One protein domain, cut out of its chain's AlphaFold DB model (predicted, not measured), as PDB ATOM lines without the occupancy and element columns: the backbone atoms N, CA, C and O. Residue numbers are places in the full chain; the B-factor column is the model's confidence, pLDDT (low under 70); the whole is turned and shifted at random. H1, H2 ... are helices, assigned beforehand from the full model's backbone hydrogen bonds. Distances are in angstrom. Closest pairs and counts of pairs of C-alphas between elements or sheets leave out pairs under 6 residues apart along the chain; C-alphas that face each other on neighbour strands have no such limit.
ATOM      1  N   ASP A 199      33.033 -15.917 -18.892       81.69
ATOM      2  CA  ASP A 199      32.178 -14.930 -18.220       81.69
ATOM      3  C   ASP A 199      32.628 -14.669 -16.775       81.69
ATOM      4  O   ASP A 199      32.264 -15.372 -15.822       81.69
ATOM      5  N   THR A 200      33.401 -13.599 -16.620       79.00
ATOM      6  CA  THR A 200      33.913 -13.100 -15.343       79.00
ATOM      7  C   THR A 200      32.780 -12.752 -14.371       79.00
ATOM      8  O   THR A 200      32.843 -13.080 -13.188       79.00
ATOM      9  N   GLN A 201      31.707 -12.116 -14.850       82.19
ATOM     10  CA  GLN A 201      30.654 -11.570 -13.991       82.19
ATOM     11  C   GLN A 201      29.715 -12.659 -13.473       82.19
ATOM     12  O   GLN A 201      29.347 -12.648 -12.294       82.19
ATOM     13  N   ALA A 202      29.349 -13.620 -14.322       83.38
ATOM     14  CA  ALA A 202      28.548 -14.762 -13.896       83.38
ATOM     15  C   ALA A 202      29.313 -15.656 -12.910       83.38
ATOM     16  O   ALA A 202      28.710 -16.248 -12.016       83.38
ATOM     17  N   THR A 203      30.639 -15.738 -13.035       82.25
ATOM     18  CA  THR A 203      31.494 -16.489 -12.103       82.25
ATOM     19  C   THR A 203      31.555 -15.811 -10.740       82.25
ATOM     20  O   THR A 203      31.335 -16.467  -9.724       82.25
ATOM     21  N   VAL A 204      31.734 -14.486 -10.708       83.62
ATOM     22  CA  VAL A 204      31.670 -13.696  -9.466       83.62
ATOM     23  C   VAL A 204      30.293 -13.814  -8.812       83.62
ATOM     24  O   VAL A 204      30.210 -13.939  -7.596       83.62
ATOM     25  N   ALA A 205      29.205 -13.760  -9.587       85.44
ATOM     26  CA  ALA A 205      27.847 -13.862  -9.054       85.44
ATOM     27  C   ALA A 205      27.550 -15.247  -8.456       85.44
ATOM     28  O   ALA A 205      27.005 -15.320  -7.355       85.44
ATOM     29  N   TRP A 206      27.932 -16.320  -9.157       86.88
ATOM     30  CA  TRP A 206      27.813 -17.696  -8.666       86.88
ATOM     31  C   TRP A 206      28.598 -17.878  -7.366       86.88
ATOM     32  O   TRP A 206      28.034 -18.272  -6.350       86.88
ATOM     33  N   LEU A 207      29.872 -17.485  -7.370       85.25
ATOM     34  CA  LEU A 207      30.755 -17.700  -6.233       85.25
ATOM     35  C   LEU A 207      30.368 -16.841  -5.022       85.25
ATOM     36  O   LEU A 207      30.398 -17.322  -3.897       85.25
ATOM     37  N   PHE A 208      29.950 -15.592  -5.241       84.75
ATOM     38  CA  PHE A 208      29.430 -14.735  -4.175       84.75
ATOM     39  C   PHE A 208      28.188 -15.344  -3.517       84.75
ATOM     40  O   PHE A 208      28.140 -15.456  -2.296       84.75
ATOM     41  N   ARG A 209      27.207 -15.781  -4.316       86.25
ATOM     42  CA  ARG A 209      25.986 -16.407  -3.798       86.25
ATOM     43  C   ARG A 209      26.310 -17.655  -2.978       86.25
ATOM     44  O   ARG A 209      25.787 -17.811  -1.880       86.25
ATOM     45  N   ASP A 210      27.182 -18.517  -3.489       84.50
ATOM     46  CA  ASP A 210      27.509 -19.781  -2.834       84.50
ATOM     47  C   ASP A 210      28.352 -19.567  -1.560       84.50
ATOM     48  O   ASP A 210      28.169 -20.284  -0.577       84.50
ATOM     49  N   LEU A 211      29.210 -18.538  -1.518       85.12
ATOM     50  CA  LEU A 211      29.913 -18.131  -0.296       85.12
ATOM     51  C   LEU A 211      28.973 -17.526   0.754       85.12
ATOM     52  O   LEU A 211      29.114 -17.844   1.933       85.12
ATOM     53  N   CYS A 212      28.007 -16.692   0.357       82.06
ATOM     54  CA  CYS A 212      26.984 -16.181   1.276       82.06
ATOM     55  C   CYS A 212      26.181 -17.332   1.897       82.06
ATOM     56  O   CYS A 212      26.053 -17.402   3.117       82.06
ATOM     57  N   LEU A 213      25.732 -18.283   1.074       82.50
ATOM     58  CA  LEU A 213      25.029 -19.479   1.541       82.50
ATOM     59  C   LEU A 213      25.897 -20.342   2.471       82.50
ATOM     60  O   LEU A 213      25.386 -20.918   3.431       82.50
ATOM     61  N   LEU A 214      27.208 -20.430   2.221       83.56
ATOM     62  CA  LEU A 214      28.142 -21.122   3.111       83.56
ATOM     63  C   LEU A 214      28.251 -20.425   4.474       83.56
ATOM     64  O   LEU A 214      28.256 -21.106   5.502       83.56
ATOM     65  N   CYS A 215      28.296 -19.090   4.501       80.44
ATOM     66  CA  CYS A 215      28.278 -18.317   5.744       80.44
ATOM     67  C   CYS A 215      26.979 -18.553   6.533       80.44
ATOM     68  O   CYS A 215      27.041 -18.870   7.719       80.44
ATOM     69  N   GLU A 216      25.818 -18.496   5.874       80.88
ATOM     70  CA  GLU A 216      24.511 -18.761   6.498       80.88
ATOM     71  C   GLU A 216      24.418 -20.193   7.062       80.88
ATOM     72  O   GLU A 216      23.959 -20.410   8.186       80.88
ATOM     73  N   GLN A 217      24.902 -21.193   6.318       76.25
ATOM     74  CA  GLN A 217      24.898 -22.597   6.755       76.25
ATOM     75  C   GLN A 217      25.849 -22.859   7.929       76.25
ATOM     76  O   GLN A 217      25.567 -23.725   8.766       76.25
ATOM     77  N   MET A 218      26.957 -22.118   8.011       75.50
ATOM     78  CA  MET A 218      27.905 -22.192   9.122       75.50
ATOM     79  C   MET A 218      27.316 -21.616  10.418       75.50
ATOM     80  O   MET A 218      27.621 -22.125  11.495       75.50
ATOM     81  N   GLU A 219      26.462 -20.594  10.328       72.06
ATOM     82  CA  GLU A 219      25.736 -20.053  11.486       72.06
ATOM     83  C   GLU A 219      24.591 -20.975  11.933       72.06
ATOM     84  O   GLU A 219      24.372 -21.159  13.132       72.06
ATOM     85  N   ALA A 220      23.883 -21.597  10.984       68.44
ATOM     86  CA  ALA A 220      22.706 -22.419  11.268       68.44
ATOM     87  C   ALA A 220      23.020 -23.853  11.738       68.44
ATOM     88  O   ALA A 220      22.218 -24.457  12.453       68.44
ATOM     89  N   SER A 221      24.151 -24.436  11.325       64.31
ATOM     90  CA  SER A 221      24.464 -25.849  11.576       64.31
ATOM     91  C   SER A 221      25.839 -26.029  12.214       64.31
ATOM     92  O   SER A 221      26.831 -25.526  11.708       64.31
ATOM     93  N   THR A 222      25.929 -26.793  13.308       57.66
ATOM     94  CA  THR A 222      27.200 -27.047  14.021       57.66
ATOM     95  C   THR A 222      28.014 -28.203  13.425       57.66
ATOM     96  O   THR A 222      29.238 -28.226  13.549       57.66
ATOM     97  N   LEU A 223      27.350 -29.137  12.734       59.69
ATOM     98  CA  LEU A 223      27.904 -30.415  12.254       59.69
ATOM     99  C   LEU A 223      28.878 -30.293  11.070       59.69
ATOM    100  O   LEU A 223      29.678 -31.199  10.842       59.69
ATOM    101  N   HIS A 224      28.822 -29.200  10.307       67.50
ATOM    102  CA  HIS A 224      29.672 -28.982   9.126       67.50
ATOM    103  C   HIS A 224      30.524 -27.709   9.220       67.50
ATOM    104  O   HIS A 224      31.135 -27.291   8.238       67.50
ATOM    105  N   THR A 225      30.610 -27.117  10.413       73.00
ATOM    106  CA  THR A 225      31.315 -25.846  10.644       73.00
ATOM    107  C   THR A 225      32.807 -25.914  10.356       73.00
ATOM    108  O   THR A 225      33.377 -24.936   9.886       73.00
ATOM    109  N   GLU A 226      33.461 -27.046  10.618       79.75
ATOM    110  CA  GLU A 226      34.899 -27.198  10.374       79.75
ATOM    111  C   GLU A 226      35.225 -27.234   8.878       79.75
ATOM    112  O   GLU A 226      36.137 -26.534   8.444       79.75
ATOM    113  N   ILE A 227      34.437 -27.975   8.090       80.38
ATOM    114  CA  ILE A 227      34.586 -28.060   6.630       80.38
ATOM    115  C   ILE A 227      34.271 -26.701   6.001       80.38
ATOM    116  O   ILE A 227      35.081 -26.183   5.239       80.38
ATOM    117  N   ALA A 228      33.154 -26.073   6.383       81.38
ATOM    118  CA  ALA A 228      32.782 -24.748   5.889       81.38
ATOM    119  C   ALA A 228      33.849 -23.687   6.218       81.38
ATOM    120  O   ALA A 228      34.209 -22.879   5.364       81.38
ATOM    121  N   ARG A 229      34.421 -23.716   7.429       83.56
ATOM    122  CA  ARG A 229      35.498 -22.799   7.829       83.56
ATOM    123  C   ARG A 229      36.779 -23.027   7.030       83.56
ATOM    124  O   ARG A 229      37.398 -22.050   6.618       83.56
ATOM    125  N   ALA A 230      37.174 -24.284   6.823       85.69
ATOM    126  CA  ALA A 230      38.341 -24.624   6.010       85.69
ATOM    127  C   ALA A 230      38.154 -24.146   4.565       85.69
ATOM    128  O   ALA A 230      39.000 -23.420   4.052       85.69
ATOM    129  N   MET A 231      36.992 -24.433   3.967       87.31
ATOM    130  CA  MET A 231      36.618 -23.930   2.646       87.31
ATOM    131  C   MET A 231      36.746 -22.409   2.577       87.31
ATOM    132  O   MET A 231      37.490 -21.894   1.747       87.31
ATOM    133  N   LEU A 232      36.060 -21.678   3.463       85.12
ATOM    134  CA  LEU A 232      36.075 -20.216   3.455       85.12
ATOM    135  C   LEU A 232      37.498 -19.663   3.603       85.12
ATOM    136  O   LEU A 232      37.863 -18.731   2.891       85.12
ATOM    137  N   SER A 233      38.305 -20.252   4.489       87.81
ATOM    138  CA  SER A 233      39.709 -19.879   4.670       87.81
ATOM    139  C   SER A 233      40.511 -20.061   3.382       87.81
ATOM    140  O   SER A 233      41.210 -19.135   2.977       87.81
ATOM    141  N   ASP A 234      40.380 -21.205   2.711       86.44
ATOM    142  CA  ASP A 234      41.115 -21.507   1.478       86.44
ATOM    143  C   ASP A 234      40.692 -20.588   0.323       86.44
ATOM    144  O   ASP A 234      41.539 -20.048  -0.393       86.44
ATOM    145  N   PHE A 235      39.384 -20.340   0.173       85.31
ATOM    146  CA  PHE A 235      38.849 -19.405  -0.821       85.31
ATOM    147  C   PHE A 235      39.350 -17.977  -0.568       85.31
ATOM    148  O   PHE A 235      39.863 -17.332  -1.483       85.31
ATOM    149  N   VAL A 236      39.258 -17.481   0.670       86.06
ATOM    150  CA  VAL A 236      39.742 -16.140   1.034       86.06
ATOM    151  C   VAL A 236      41.251 -16.038   0.844       86.06
ATOM    152  O   VAL A 236      41.721 -15.050   0.283       86.06
ATOM    153  N   GLN A 237      42.016 -17.050   1.255       86.38
ATOM    154  CA  GLN A 237      43.460 -17.083   1.052       86.38
ATOM    155  C   GLN A 237      43.803 -17.003  -0.438       86.38
ATOM    156  O   GLN A 237      44.643 -16.185  -0.815       86.38
ATOM    157  N   LEU A 238      43.130 -17.779  -1.294       83.62
ATOM    158  CA  LEU A 238      43.333 -17.701  -2.739       83.62
ATOM    159  C   LEU A 238      43.011 -16.301  -3.275       83.62
ATOM    160  O   LEU A 238      43.805 -15.738  -4.031       83.62
ATOM    161  N   PHE A 239      41.876 -15.719  -2.881       83.81
ATOM    162  CA  PHE A 239      41.482 -14.401  -3.372       83.81
ATOM    163  C   PHE A 239      42.400 -13.288  -2.884       83.81
ATOM    164  O   PHE A 239      42.685 -12.374  -3.647       83.81
ATOM    165  N   VAL A 240      42.898 -13.349  -1.651       84.19
ATOM    166  CA  VAL A 240      43.847 -12.354  -1.142       84.19
ATOM    167  C   VAL A 240      45.190 -12.491  -1.853       84.19
ATOM    168  O   VAL A 240      45.756 -11.490  -2.288       84.19
ATOM    169  N   LEU A 241      45.686 -13.718  -2.029       82.44
ATOM    170  CA  LEU A 241      46.952 -13.956  -2.722       82.44
ATOM    171  C   LEU A 241      46.904 -13.477  -4.175       82.44
ATOM    172  O   LEU A 241      47.862 -12.862  -4.629       82.44
ATOM    173  N   ARG A 242      45.796 -13.723  -4.885       79.38
ATOM    174  CA  ARG A 242      45.647 -13.374  -6.307       79.38
ATOM    175  C   ARG A 242      45.132 -11.958  -6.553       79.38
ATOM    176  O   ARG A 242      45.542 -11.323  -7.518       79.38
ATOM    177  N   GLY A 243      44.273 -11.434  -5.685       73.62
ATOM    178  CA  GLY A 243      43.683 -10.098  -5.824       73.62
ATOM    179  C   GLY A 243      44.653  -8.973  -5.489       73.62
ATOM    180  O   GLY A 243      44.520  -7.868  -6.011       73.62
ATOM    181  N   PHE A 244      45.658  -9.262  -4.659       73.50
ATOM    182  CA  PHE A 244      46.720  -8.325  -4.290       73.50
ATOM    183  C   PHE A 244      48.086  -8.724  -4.856       73.50
ATOM    184  O   PHE A 244      49.107  -8.162  -4.447       73.50
ATOM    185  N   GLU A 245      48.122  -9.671  -5.799       71.62
ATOM    186  CA  GLU A 245      49.351 -10.040  -6.490       71.62
ATOM    187  C   GLU A 245      49.866  -8.811  -7.246       71.62
ATOM    188  O   GLU A 245      49.260  -8.304  -8.194       71.62
ATOM    189  N   LYS A 246      50.974  -8.255  -6.756       52.97
ATOM    190  CA  LYS A 246      51.620  -7.095  -7.358       52.97
ATOM    191  C   LYS A 246      52.157  -7.569  -8.706       52.97
ATOM    192  O   LYS A 246      53.138  -8.302  -8.722       52.97
ATOM    193  N   HIS A 257      43.252 -12.078 -15.351       74.94
ATOM    194  CA  HIS A 257      41.806 -12.303 -15.212       74.94
ATOM    195  C   HIS A 257      41.411 -12.712 -13.777       74.94
ATOM    196  O   HIS A 257      40.439 -12.221 -13.199       74.94
ATOM    197  N   MET A 258      42.266 -13.514 -13.142       76.25
ATOM    198  CA  MET A 258      42.169 -13.920 -11.742       76.25
ATOM    199  C   MET A 258      42.248 -12.791 -10.712       76.25
ATOM    200  O   MET A 258      41.540 -12.841  -9.707       76.25
ATOM    201  N   ALA A 259      43.081 -11.774 -10.924       79.25
ATOM    202  CA  ALA A 259      43.190 -10.621 -10.033       79.25
ATOM    203  C   ALA A 259      41.897  -9.787 -10.045       79.25
ATOM    204  O   ALA A 259      41.436  -9.333  -9.000       79.25
ATOM    205  N   GLN A 260      41.258  -9.645 -11.212       81.31
ATOM    206  CA  GLN A 260      39.957  -8.976 -11.326       81.31
ATOM    207  C   GLN A 260      38.839  -9.784 -10.663       81.31
ATOM    208  O   GLN A 260      38.067  -9.224  -9.887       81.31
ATOM    209  N   LEU A 261      38.770 -11.093 -10.936       83.69
ATOM    210  CA  LEU A 261      37.799 -12.001 -10.317       83.69
ATOM    211  C   LEU A 261      37.883 -11.960  -8.789       83.69
ATOM    212  O   LEU A 261      36.884 -11.730  -8.109       83.69
ATOM    213  N   SER A 262      39.086 -12.151  -8.252       82.94
ATOM    214  CA  SER A 262      39.326 -12.174  -6.808       82.94
ATOM    215  C   SER A 262      39.009 -10.836  -6.142       82.94
ATOM    216  O   SER A 262      38.311 -10.821  -5.127       82.94
ATOM    217  N   ALA A 263      39.435  -9.712  -6.726       83.69
ATOM    218  CA  ALA A 263      39.102  -8.387  -6.212       83.69
ATOM    219  C   ALA A 263      37.585  -8.129  -6.214       83.69
ATOM    220  O   ALA A 263      37.046  -7.635  -5.223       83.69
ATOM    221  N   ALA A 264      36.880  -8.507  -7.286       85.38
ATOM    222  CA  ALA A 264      35.434  -8.321  -7.402       85.38
ATOM    223  C   ALA A 264      34.647  -9.163  -6.383       85.38
ATOM    224  O   ALA A 264      33.703  -8.663  -5.764       85.38
ATOM    225  N   VAL A 265      35.046 -10.423  -6.173       85.44
ATOM    226  CA  VAL A 265      34.450 -11.296  -5.150       85.44
ATOM    227  C   VAL A 265      34.702 -10.732  -3.753       85.44
ATOM    228  O   VAL A 265      33.754 -10.585  -2.982       85.44
ATOM    229  N   LEU A 266      35.950 -10.374  -3.427       86.00
ATOM    230  CA  LEU A 266      36.305  -9.816  -2.118       86.00
ATOM    231  C   LEU A 266      35.543  -8.525  -1.829       86.00
ATOM    232  O   LEU A 266      35.017  -8.358  -0.732       86.00
ATOM    233  N   GLN A 267      35.433  -7.632  -2.812       86.81
ATOM    234  CA  GLN A 267      34.683  -6.390  -2.662       86.81
ATOM    235  C   GLN A 267      33.204  -6.657  -2.362       86.81
ATOM    236  O   GLN A 267      32.654  -6.044  -1.450       86.81
ATOM    237  N   ARG A 268      32.560  -7.588  -3.080       87.56
ATOM    238  CA  ARG A 268      31.159  -7.956  -2.818       87.56
ATOM    239  C   ARG A 268      30.967  -8.593  -1.445       87.56
ATOM    240  O   ARG A 268      30.044  -8.212  -0.735       87.56
ATOM    241  N   MET A 269      31.853  -9.507  -1.054       87.00
ATOM    242  CA  MET A 269      31.829 -10.135   0.271       87.00
ATOM    243  C   MET A 269      32.005  -9.109   1.398       87.00
ATOM    244  O   MET A 269      31.312  -9.185   2.409       87.00
ATOM    245  N   LEU A 270      32.893  -8.124   1.222       85.62
ATOM    246  CA  LEU A 270      33.085  -7.040   2.187       85.62
ATOM    247  C   LEU A 270      31.850  -6.149   2.297       85.62
ATOM    248  O   LEU A 270      31.449  -5.819   3.408       85.62
ATOM    249  N   ILE A 271      31.237  -5.775   1.171       87.81
ATOM    250  CA  ILE A 271      29.992  -4.995   1.170       87.81
ATOM    251  C   ILE A 271      28.895  -5.763   1.909       87.81
ATOM    252  O   ILE A 271      28.288  -5.208   2.816       87.81
ATOM    253  N   PHE A 272      28.714  -7.049   1.603       85.31
ATOM    254  CA  PHE A 272      27.742  -7.904   2.283       85.31
ATOM    255  C   PHE A 272      27.983  -7.981   3.799       85.31
ATOM    256  O   PHE A 272      27.054  -7.816   4.584       85.31
ATOM    257  N   ALA A 273      29.233  -8.171   4.230       83.50
ATOM    258  CA  ALA A 273      29.574  -8.199   5.652       83.50
ATOM    259  C   ALA A 273      29.313  -6.848   6.342       83.50
ATOM    260  O   ALA A 273      28.825  -6.810   7.470       83.50
ATOM    261  N   LEU A 274      29.617  -5.732   5.671       84.81
ATOM    262  CA  LEU A 274      29.329  -4.390   6.181       84.81
ATOM    263  C   LEU A 274      27.820  -4.143   6.287       84.81
ATOM    264  O   LEU A 274      27.367  -3.622   7.304       84.81
ATOM    265  N   GLU A 275      27.042  -4.554   5.287       86.69
ATOM    266  CA  GLU A 275      25.580  -4.466   5.299       86.69
ATOM    267  C   GLU A 275      24.986  -5.298   6.444       86.69
ATOM    268  O   GLU A 275      24.226  -4.759   7.250       86.69
ATOM    269  N   ALA A 276      25.418  -6.551   6.609       81.38
ATOM    270  CA  ALA A 276      24.990  -7.420   7.706       81.38
ATOM    271  C   ALA A 276      25.319  -6.840   9.097       81.38
ATOM    272  O   ALA A 276      24.523  -6.937  10.035       81.38
ATOM    273  N   LEU A 277      26.474  -6.181   9.245       79.81
ATOM    274  CA  LEU A 277      26.829  -5.474  10.478       79.81
ATOM    275  C   LEU A 277      25.919  -4.264  10.719       79.81
ATOM    276  O   LEU A 277      25.495  -4.037  11.852       79.81
ATOM    277  N   THR A 278      25.587  -3.495   9.678       77.12
ATOM    278  CA  THR A 278      24.673  -2.349   9.816       77.12
ATOM    279  C   THR A 278      23.245  -2.764  10.170       77.12
ATOM    280  O   THR A 278      22.620  -2.097  10.996       77.12
ATOM    281  N   THR A 279      22.745  -3.882   9.634       73.12
ATOM    282  CA  THR A 279      21.423  -4.424   9.985       73.12
ATOM    283  C   THR A 279      21.414  -5.008  11.397       73.12
ATOM    284  O   THR A 279      20.514  -4.703  12.176       73.12
TER     285      THR A 279
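What this domain is: This is residues 199 to 246 and 257 to 279 of the 293 residues of the protein "Fanconi anemia group A protein isoform X6" of Ursus arctos horribilis (UniProt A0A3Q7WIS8). The longest helix, H3, packs slantwise across the open end of a V-shaped helical hairpin, H1 and H2. The last turns of H3, residues 274 to 279, stick out, as do residues 219 to 224 at the hairpin's closed end. The printed part has 71 residues with three named helices in the order H1, H2, H3, all helix, compact, with a radius of gyration of the C-alphas of 12.7 A and spans of 37 by 27 by 22 A.

Where its parts are: H3, residues 257 to 279, is 33.4 A long and ends at C-alpha 279 (21.423, -4.424, 9.985). H1, residues 200 to 220, is 30.3 A long and begins at C-alpha 200 (33.913, -13.100, -15.343). H2, residues 225 to 243, is 25.9 A long.

How they stand to each other: H3 touches H2 with residues 258 to 266 alone, closest at the C-alphas of Ala 259 and Gly 243, 4.3 A, at a steep tilt of 53 degrees, opposite ways. H3 touches H1, closest at the C-alphas of Val 265 and Val 204, 5.7 A, at a steep tilt of 40 degrees, the same way. H1 and H2 form a hairpin, touching through residues 211 to 218 and 225 to 232, at a shallow tilt of 31 degrees; the closest C-alphas, Met 218 and Thr 225, are 5.2 A apart. In H1, H2 and H3 every O i to N i+4 pair is within hydrogen-bond range.

The domain as a whole: Residues 247 to 256 are not printed, and the gap is 13.6 A between C-alphas 246 and 257. The H1 to H2 link is tight. Residues 220 to 224 and 246 have pLDDT under 70.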